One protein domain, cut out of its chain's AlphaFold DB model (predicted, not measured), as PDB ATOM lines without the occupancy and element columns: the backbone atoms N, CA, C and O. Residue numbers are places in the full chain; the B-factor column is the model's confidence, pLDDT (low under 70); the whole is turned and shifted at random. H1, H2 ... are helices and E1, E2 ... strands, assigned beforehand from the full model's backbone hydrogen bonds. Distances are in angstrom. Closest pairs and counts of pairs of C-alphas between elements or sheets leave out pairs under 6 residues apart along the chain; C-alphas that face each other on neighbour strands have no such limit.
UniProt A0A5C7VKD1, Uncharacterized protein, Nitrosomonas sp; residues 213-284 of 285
ATOM      1  N   ASN A 213     147.926  10.455 124.104       94.44
ATOM      2  CA  ASN A 213     149.368  10.453 124.377       94.44
ATOM      3  C   ASN A 213     149.921  11.875 124.582       94.44
ATOM      4  O   ASN A 213     150.739  12.106 125.473       94.44
ATOM      5  N   ARG A 214     149.471  12.849 123.779       96.50
ATOM      6  CA  ARG A 214     149.863  14.262 123.932       96.50
ATOM      7  C   ARG A 214     149.265  14.865 125.207       96.50
ATOM      8  O   ARG A 214     149.939  15.637 125.882       96.50
ATOM      9  N   MET A 215     148.040  14.478 125.565       97.56
ATOM     10  CA  MET A 215     147.389  14.874 126.821       97.56
ATOM     11  C   MET A 215     148.145  14.320 128.032       97.56
ATOM     12  O   MET A 215     148.421  15.064 128.967       97.56
ATOM     13  N   ASP A 216     148.559  13.053 127.986       97.81
ATOM     14  CA  ASP A 216     149.395  12.441 129.020       97.81
ATOM     15  C   ASP A 216     150.745  13.144 129.160       97.81
ATOM     16  O   ASP A 216     151.180  13.415 130.279       97.81
ATOM     17  N   ALA A 217     151.392  13.491 128.043       98.25
ATOM     18  CA  ALA A 217     152.629  14.266 128.062       98.25
ATOM     19  C   ALA A 217     152.422  15.655 128.690       98.25
ATOM     20  O   ALA A 217     153.257  16.106 129.475       98.25
ATOM     21  N   LEU A 218     151.294  16.310 128.404       98.62
ATOM     22  CA  LEU A 218     150.944  17.588 129.021       98.62
ATOM     23  C   LEU A 218     150.711  17.449 130.529       98.62
ATOM     24  O   LEU A 218     151.148  18.302 131.301       98.62
ATOM     25  N   PHE A 219     150.040  16.385 130.964       98.56
ATOM     26  CA  PHE A 219     149.819  16.136 132.385       98.56
ATOM     27  C   PHE A 219     151.129  15.825 133.115       98.56
ATOM     28  O   PHE A 219     151.356  16.384 134.184       98.56
ATOM     29  N   ASN A 220     152.034  15.051 132.507       98.56
ATOM     30  CA  ASN A 220     153.383  14.833 133.039       98.56
ATOM     31  C   ASN A 220     154.145  16.164 133.186       98.56
ATOM     32  O   ASN A 220     154.719  16.448 134.233       98.56
ATOM     33  N   TRP A 221     154.097  17.029 132.165       98.38
ATOM     34  CA  TRP A 221     154.700  18.363 132.242       98.38
ATOM     35  C   TRP A 221     154.104  19.198 133.386       98.38
ATOM     36  O   TRP A 221     154.831  19.904 134.091       98.38
ATOM     37  N   ALA A 222     152.790  19.112 133.606       98.19
ATOM     38  CA  ALA A 222     152.133  19.823 134.695       98.19
ATOM     39  C   ALA A 222     152.597  19.313 136.073       98.19
ATOM     40  O   ALA A 222     152.871  20.126 136.957       98.19
ATOM     41  N   GLU A 223     152.739  17.996 136.242       98.44
ATOM     42  CA  GLU A 223     153.286  17.358 137.451       98.44
ATOM     43  C   GLU A 223     154.718  17.836 137.756       98.44
ATOM     44  O   GLU A 223     155.054  18.117 138.909       98.44
ATOM     45  N   GLU A 224     155.549  18.013 136.726       97.69
ATOM     46  CA  GLU A 224     156.930  18.494 136.864       97.69
ATOM     47  C   GLU A 224     157.023  19.986 137.222       97.69
ATOM     48  O   GLU A 224     157.868  20.384 138.027       97.69
ATOM     49  N   ASN A 225     156.158  20.826 136.643       97.69
ATOM     50  CA  ASN A 225     156.269  22.288 136.741       97.69
ATOM     51  C   ASN A 225     155.404  22.901 137.850       97.69
ATOM     52  O   ASN A 225     155.706  23.990 138.343       97.69
ATOM     53  N   TYR A 226     154.348  22.207 138.276       96.62
ATOM     54  CA  TYR A 226     153.373  22.708 139.246       96.62
ATOM     55  C   TYR A 226     153.127  21.705 140.376       96.62
ATOM     56  O   TYR A 226     151.990  21.473 140.788       96.62
ATOM     57  N   SER A 227     154.206  21.154 140.936       95.88
ATOM     58  CA  SER A 227     154.176  20.122 141.986       95.88
ATOM     59  C   SER A 227     153.401  20.504 143.255       95.88
ATOM     60  O   SER A 227     152.936  19.633 143.984       95.88
ATOM     61  N   ARG A 228     153.187  21.801 143.518       95.56
ATOM     62  CA  ARG A 228     152.272  22.255 144.579       95.56
ATOM     63  C   ARG A 228     150.837  21.757 144.352       95.56
ATOM     64  O   ARG A 228     150.171  21.356 145.303       95.56
ATOM     65  N   TYR A 229     150.371  21.799 143.107       96.62
ATOM     66  CA  TYR A 229     149.011  21.421 142.723       96.62
ATOM     67  C   TYR A 229     148.939  19.968 142.245       96.62
ATOM     68  O   TYR A 229     147.974  19.276 142.565       96.62
ATOM     69  N   PHE A 230     149.985  19.490 141.568       97.69
ATOM     70  CA  PHE A 230     150.071  18.164 140.947       97.69
ATOM     71  C   PHE A 230     151.281  17.383 141.511       97.69
ATOM     72  O   PHE A 230     152.320  17.284 140.868       97.69
ATOM     73  N   PRO A 231     151.205  16.893 142.765       96.81
ATOM     74  CA  PRO A 231     152.390  16.545 143.564       96.81
ATOM     75  C   PRO A 231     153.099  15.226 143.230       96.81
ATOM     76  O   PRO A 231     154.127  14.932 143.838       96.81
ATOM     77  N   HIS A 232     152.549  14.386 142.359       96.56
ATOM     78  CA  HIS A 232     153.137  13.094 141.984       96.56
ATOM     79  C   HIS A 232     152.545  12.605 140.671       96.56
ATOM     80  O   HIS A 232     151.434  12.989 140.325       96.56
ATOM     81  N   ALA A 233     153.254  11.693 140.008       96.94
ATOM     82  CA  ALA A 233     152.745  11.016 138.829       96.94
ATOM     83  C   ALA A 233     151.514  10.163 139.153       96.94
ATOM     84  O   ALA A 233     151.522   9.362 140.095       96.94
ATOM     85  N   VAL A 234     150.470  10.310 138.339       96.19
ATOM     86  CA  VAL A 234     149.238   9.514 138.404       96.19
ATOM     87  C   VAL A 234     148.880   9.031 136.999       96.19
ATOM     88  O   VAL A 234     149.196   9.679 136.009       96.19
ATOM     89  N   LYS A 235     148.224   7.873 136.883       95.56
ATOM     90  CA  LYS A 235     147.688   7.417 135.592       95.56
ATOM     91  C   LYS A 235     146.406   8.168 135.244       95.56
ATOM     92  O   LYS A 235     145.565   8.395 136.113       95.56
ATOM     93  N   SER A 236     146.239   8.492 133.969       97.62
ATOM     94  CA  SER A 236     144.992   9.061 133.465       97.62
ATOM     95  C   SER A 236     143.845   8.055 133.522       97.62
ATOM     96  O   SER A 236     144.042   6.842 133.411       97.62
ATOM     97  N   ARG A 237     142.639   8.581 133.708       96.00
ATOM     98  CA  ARG A 237     141.377   7.843 133.772       96.00
ATOM     99  C   ARG A 237     140.242   8.698 133.220       96.00
ATOM    100  O   ARG A 237     140.392   9.917 133.104       96.00
ATOM    101  N   PHE A 238     139.115   8.074 132.904       93.56
ATOM    102  CA  PHE A 238     137.901   8.800 132.547       93.56
ATOM    103  C   PHE A 238     137.064   9.072 133.794       93.56
ATOM    104  O   PHE A 238     136.792   8.161 134.564       93.56
ATOM    105  N   ILE A 239     136.672  10.327 134.007       92.00
ATOM    106  CA  ILE A 239     135.830  10.741 135.138       92.00
ATOM    107  C   ILE A 239     134.759  11.664 134.587       92.00
ATOM    108  O   ILE A 239     135.084  12.752 134.124       92.00
ATOM    109  N   GLU A 240     133.498  11.235 134.598       87.44
ATOM    110  CA  GLU A 240     132.366  12.045 134.110       87.44
ATOM    111  C   GLU A 240     132.610  12.673 132.713       87.44
ATOM    112  O   GLU A 240     132.263  13.822 132.455       87.44
ATOM    113  N   GLY A 241     133.254  11.925 131.808       88.25
ATOM    114  CA  GLY A 241     133.599  12.367 130.446       88.25
ATOM    115  C   GLY A 241     134.946  13.090 130.309       88.25
ATOM    116  O   GLY A 241     135.446  13.233 129.194       88.25
ATOM    117  N   TYR A 242     135.580  13.497 131.409       94.44
ATOM    118  CA  TYR A 242     136.915  14.097 131.393       94.44
ATOM    119  C   TYR A 242     137.993  13.023 131.288       94.44
ATOM    120  O   TYR A 242     137.967  12.048 132.037       94.44
ATOM    121  N   TYR A 243     138.999  13.255 130.447       97.06
ATOM    122  CA  TYR A 243     140.268  12.537 130.536       97.06
ATOM    123  C   TYR A 243     141.142  13.237 131.578       97.06
ATOM    124  O   TYR A 243     141.569  14.374 131.356       97.06
ATOM    125  N   ALA A 244     141.335  12.614 132.742       97.75
ATOM    126  CA  ALA A 244     141.822  13.306 133.932       97.75
ATOM    127  C   ALA A 244     142.760  12.476 134.816       97.75
ATOM    128  O   ALA A 244     142.739  11.245 134.826       97.75
ATOM    129  N   ARG A 245     143.536  13.189 135.633       98.25
ATOM    130  CA  ARG A 245     144.348  12.669 136.737       98.25
ATOM    131  C   ARG A 245     143.942  13.355 138.027       98.25
ATOM    132  O   ARG A 245     143.835  14.578 138.070       98.25
ATOM    133  N   CYS A 246     143.728  12.567 139.075       97.25
ATOM    134  CA  CYS A 246     143.398  13.069 140.403       97.25
ATOM    135  C   CYS A 246     144.472  12.655 141.398       97.25
ATOM    136  O   CYS A 246     144.822  11.481 141.494       97.25
ATOM    137  N   TYR A 247     144.963  13.629 142.146       97.69
ATOM    138  CA  TYR A 247     146.096  13.497 143.042       97.69
ATOM    139  C   TYR A 247     145.626  13.345 144.493       97.69
ATOM    140  O   TYR A 247     144.558  13.812 144.886       97.69
ATOM    141  N   ASN A 248     146.478  12.762 145.336       96.06
ATOM    142  CA  ASN A 248     146.234  12.581 146.774       96.06
ATOM    143  C   ASN A 248     145.953  13.874 147.563       96.06
ATOM    144  O   ASN A 248     145.404  13.801 148.659       96.06
ATOM    145  N   ASN A 249     146.318  15.054 147.042       95.88
ATOM    146  CA  ASN A 249     145.965  16.340 147.659       95.88
ATOM    147  C   ASN A 249     144.517  16.782 147.342       95.88
ATOM    148  O   ASN A 249     144.120  17.887 147.711       95.88
ATOM    149  N   GLY A 250     143.744  15.949 146.640       96.19
ATOM    150  CA  GLY A 250     142.363  16.215 146.248       96.19
ATOM    151  C   GLY A 250     142.213  17.077 144.995       96.19
ATOM    152  O   GLY A 250     141.081  17.359 144.612       96.19
ATOM    153  N   THR A 251     143.310  17.501 144.361       97.88
ATOM    154  CA  THR A 251     143.265  18.213 143.078       97.88
ATOM    155  C   THR A 251     143.090  17.206 141.944       97.88
ATOM    156  O   THR A 251     143.703  16.142 141.960       97.88
ATOM    157  N   CYS A 252     142.310  17.551 140.929       98.06
ATOM    158  CA  CYS A 252     142.255  16.866 139.648       98.06
ATOM    159  C   CYS A 252     142.631  17.842 138.531       98.06
ATOM    160  O   CYS A 252     142.227  19.004 138.566       98.06
ATOM    161  N   LEU A 253     143.382  17.355 137.548       98.50
ATOM    162  CA  LEU A 253     143.660  18.007 136.271       98.50
ATOM    163  C   LEU A 253     143.015  17.158 135.182       98.50
ATOM    164  O   LEU A 253     143.231  15.948 135.150       98.50
ATOM    165  N   GLY A 254     142.234  17.765 134.302       97.94
ATOM    166  CA  GLY A 254     141.579  17.028 133.233       97.94
ATOM    167  C   GLY A 254     141.371  17.855 131.985       97.94
ATOM    168  O   GLY A 254     141.519  19.076 131.989       97.94
ATOM    169  N   SER A 255     141.013  17.166 130.912       97.31
ATOM    170  CA  SER A 255     140.627  17.787 129.658       97.31
ATOM    171  C   SER A 255     139.294  17.249 129.175       97.31
ATOM    172  O   SER A 255     139.027  16.048 129.246       97.31
ATOM    173  N   LEU A 256     138.488  18.160 128.643       94.25
ATOM    174  CA  LEU A 256     137.207  17.893 128.003       94.25
ATOM    175  C   LEU A 256     137.016  18.916 126.883       94.25
ATOM    176  O   LEU A 256     137.359  20.085 127.047       94.25
ATOM    177  N   ASP A 257     136.515  18.477 125.729       90.31
ATOM    178  CA  ASP A 257     136.201  19.350 124.587       90.31
ATOM    179  C   ASP A 257     137.326  20.317 124.171       90.31
ATOM    180  O   ASP A 257     137.093  21.464 123.786       90.31
ATOM    181  N   GLY A 258     138.574  19.842 124.226       93.31
ATOM    182  CA  GLY A 258     139.746  20.629 123.839       93.31
ATOM    183  C   GLY A 258     140.087  21.761 124.814       93.31
ATOM    184  O   GLY A 258     140.775  22.710 124.431       93.31
ATOM    185  N   LYS A 259     139.620  21.680 126.060       96.94
ATOM    186  CA  LYS A 259     139.913  22.629 127.135       96.94
ATOM    187  C   LYS A 259     140.500  21.933 128.355       96.94
ATOM    188  O   LYS A 259     140.222  20.762 128.592       96.94
ATOM    189  N   ILE A 260     141.283  22.679 129.131       98.25
ATOM    190  CA  ILE A 260     141.879  22.217 130.386       98.25
ATOM    191  C   ILE A 260     141.040  22.673 131.571       98.25
ATOM    192  O   ILE A 260     140.631  23.828 131.657       98.25
ATOM    193  N   TYR A 261     140.848  21.757 132.513       98.50
ATOM    194  CA  TYR A 261     140.085  21.971 133.728       98.50
ATOM    195  C   TYR A 261     140.862  21.525 134.956       98.50
ATOM    196  O   TYR A 261     141.625  20.557 134.912       98.50
ATOM    197  N   THR A 262     140.610  22.189 136.081       98.25
ATOM    198  CA  THR A 262     141.004  21.683 137.399       98.25
ATOM    199  C   THR A 262     139.822  21.628 138.345       98.25
ATOM    200  O   THR A 262     138.893  22.424 138.223       98.25
ATOM    201  N   LEU A 263     139.881  20.735 139.326       97.75
ATOM    202  CA  LEU A 263     138.869  20.586 140.369       97.75
ATOM    203  C   LEU A 263     139.535  20.200 141.694       97.75
ATOM    204  O   LEU A 263     140.472  19.414 141.697       97.75
ATOM    205  N   GLY A 264     139.016  20.689 142.814       96.75
ATOM    206  CA  GLY A 264     139.389  20.255 144.158       96.75
ATOM    207  C   GLY A 264     140.698  20.846 144.688       96.75
ATOM    208  O   GLY A 264     141.279  21.775 144.123       96.75
ATOM    209  N   GLY A 265     141.145  20.312 145.826       94.56
ATOM    210  CA  GLY A 265     142.364  20.745 146.516       94.56
ATOM    211  C   GLY A 265     142.395  22.247 146.829       94.56
ATOM    212  O   GLY A 265     141.375  22.857 147.151       94.56
ATOM    213  N   GLU A 266     143.578  22.855 146.711       93.88
ATOM    214  CA  GLU A 266     143.768  24.306 146.892       93.88
ATOM    215  C   GLU A 266     143.130  25.148 145.772       93.88
ATOM    216  O   GLU A 266     142.962  26.355 145.939       93.88
ATOM    217  N   LEU A 267     142.773  24.528 144.639       93.44
ATOM    218  CA  LEU A 267     142.152  25.199 143.492       93.44
ATOM    219  C   LEU A 267     140.627  25.333 143.642       93.44
ATOM    220  O   LEU A 267     140.005  26.118 142.929       93.44
ATOM    221  N   GLY A 268     140.022  24.634 144.607       94.69
ATOM    222  CA  GLY A 268     138.611  24.788 144.951       94.69
ATOM    223  C   GLY A 268     137.665  24.106 143.959       94.69
ATOM    224  O   GLY A 268     137.731  22.899 143.762       94.69
ATOM    225  N   GLY A 269     136.704  24.847 143.406       95.75
ATOM    226  CA  GLY A 269     135.693  24.297 142.494       95.75
ATOM    227  C   GLY A 269     136.226  23.983 141.091       95.75
ATOM    228  O   GLY A 269     137.381  24.260 140.769       95.75
ATOM    229  N   LEU A 270     135.355  23.428 140.238       97.50
ATOM    230  CA  LEU A 270     135.672  23.202 138.827       97.50
ATOM    231  C   LEU A 270     136.017  24.536 138.154       97.50
ATOM    232  O   LEU A 270     135.221  25.475 138.193       97.50
ATOM    233  N   SER A 271     137.188  24.603 137.530       97.81
ATOM    234  CA  SER A 271     137.707  25.800 136.867       97.81
ATOM    235  C   SER A 271     138.126  25.475 135.434       97.81
ATOM    236  O   SER A 271     138.885  24.532 135.234       97.81
ATOM    237  N   ASP A 272     137.632  26.249 134.462       97.81
ATOM    238  CA  ASP A 272     138.039  26.222 133.044       97.81
ATOM    239  C   ASP A 272     139.268  27.125 132.857       97.81
ATOM    240  O   ASP A 272     139.213  28.320 133.155       97.81
ATOM    241  N   HIS A 273     140.369  26.559 132.365       97.50
ATOM    242  CA  HIS A 273     141.625  27.272 132.109       97.50
ATOM    243  C   HIS A 273     141.829  27.630 130.632       97.50
ATOM    244  O   HIS A 273     142.854  28.205 130.263       97.50
ATOM    245  N   GLY A 274     140.857  27.324 129.774       97.56
ATOM    246  CA  GLY A 274     140.876  27.622 128.350       97.56
ATOM    247  C   GLY A 274     141.394  26.474 127.485       97.56
ATOM    248  O   GLY A 274     141.471  25.319 127.898       97.56
ATOM    249  N   ALA A 275     141.704  26.800 126.229       97.19
ATOM    250  CA  ALA A 275     142.016  25.815 125.199       97.19
ATOM    251  C   ALA A 275     143.318  25.052 125.484       97.19
ATOM    252  O   ALA A 275     144.359  25.669 125.728       97.19
ATOM    253  N   ILE A 276     143.272  23.724 125.336       97.56
ATOM    254  CA  ILE A 276     144.406  22.817 125.560       97.56
ATOM    255  C   ILE A 276     145.623  23.155 124.688       97.56
ATOM    256  O   ILE A 276     146.756  23.012 125.136       97.56
ATOM    257  N   GLU A 277     145.412  23.705 123.488       96.56
ATOM    258  CA  GLU A 277     146.503  24.125 122.596       96.56
ATOM    259  C   GLU A 277     147.423  25.183 123.221       96.56
ATOM    260  O   GLU A 277     148.626  25.168 122.974       96.56
ATOM    261  N   THR A 278     146.892  26.065 124.073       97.56
ATOM    262  CA  THR A 278     147.705  27.061 124.793       97.56
ATOM    263  C   THR A 278     148.690  26.374 125.738       97.56
ATOM    264  O   THR A 278     149.839  26.792 125.873       97.56
ATOM    265  N   PHE A 279     148.247  25.286 126.366       97.81
ATOM    266  CA  PHE A 279     149.047  24.509 127.303       97.81
ATOM    267  C   PHE A 279     150.048  23.613 126.581       97.81
ATOM    268  O   PHE A 279     151.186  23.514 127.030       97.81
ATOM    269  N   TYR A 280     149.685  23.042 125.428       98.31
ATOM    270  CA  TYR A 280     150.652  22.343 124.581       98.31
ATOM    271  C   TYR A 280     151.786  23.264 124.134       98.31
ATOM    272  O   TYR A 280     152.950  22.913 124.296       98.31
ATOM    273  N   GLN A 281     151.468  24.477 123.677       97.69
ATOM    274  CA  GLN A 281     152.490  25.463 123.315       97.69
ATOM    275  C   GLN A 281     153.396  25.815 124.500       97.69
ATOM    276  O   GLN A 281     154.614  25.868 124.339       97.69
ATOM    277  N   ALA A 282     152.824  26.018 125.691       97.25
ATOM    278  CA  ALA A 282     153.593  26.297 126.905       97.25
ATOM    279  C   ALA A 282     154.493  25.121 127.330       97.25
ATOM    280  O   ALA A 282     155.589  25.345 127.842       97.25
ATOM    281  N   ALA A 283     154.046  23.886 127.094       97.56
ATOM    282  CA  ALA A 283     154.784  22.661 127.386       97.56
ATOM    283  C   ALA A 283     155.795  22.265 126.290       97.56
ATOM    284  O   ALA A 283     156.602  21.364 126.507       97.56
ATOM    285  N   GLY A 284     155.770  22.922 125.124       97.12
ATOM    286  CA  GLY A 284     156.597  22.554 123.970       97.12
ATOM    287  C   GLY A 284     156.149  21.260 123.273       97.12
ATOM    288  O   GLY A 284     156.996  20.538 122.746       97.12
TER     289      GLY A 284
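Overview. This is residues 213 to 284 of the 285 residues of an uncharacterized protein of Nitrosomonas sp (UniProt A0A5C7VKD1). A strongly twisted wall of five antiparallel strands has two helices over one face and its other face bare; H1 lies slantwise over the sheet, and H2, directly after E5, stands up from it. The 72 printed residues run H1 E1 E2 E3 E4 E5 H2, a mixed class of helices and strands. The sheet's order is E1 E2 E3 E4 E5, a meander, each strand the antiparallel neighbour of the one before. The whole is compact, with a radius of gyration of the C-alphas of 10.9 A, and rounded, spanning 26 by 24 by 19 A.

Along the chain. H1, residues 213 to 225, begins at C-alpha 213 (149.368, 10.453, 124.377) and is 18.5 A long. E1 is residues 237 to 239, E2 242 to 246, E3 252 to 256 and E4 259 to 264, 17.2 A long. E5, residues 268 to 275, measures 20.1 A. H2, residues 276 to 283, measures 10.5 A and ends at C-alpha 283 (154.784, 22.661, 127.386).

Arrangement. E1 and E5 are edge strands. Across the hairpins, N 237 and O 244 of E1 and E2 are 2.9 A apart, N 245 and O 253 of E2 and E3 2.8 A, N 254 and O 261 of E3 and E4 2.9 A, and N 262 and O 271 of E4 and E5 3.0 A, within hydrogen-bond range. H1 is on the sheet at a height of 9.6 A; its closest C-alphas to E3 are Phe 219 and Leu 253, 7.5 A. H2 is on the same face, its line rising 60 degrees. H1, with residues 218 to 221 alone, touches H2 at a steep tilt of 53 degrees; the closest C-alphas are those of Trp 221 and Ala 283, 6.5 A. In both helices every O i to N i+4 pair is within range.

Size, cuts and confidence. The farthest C-alphas, Glu 240 and Gly 284, are 28.3 A apart. The link from H1 to E1, 11 residues, is long; the others are tight. The printed part has no cut, and no printed residue is under 70 in pLDDT.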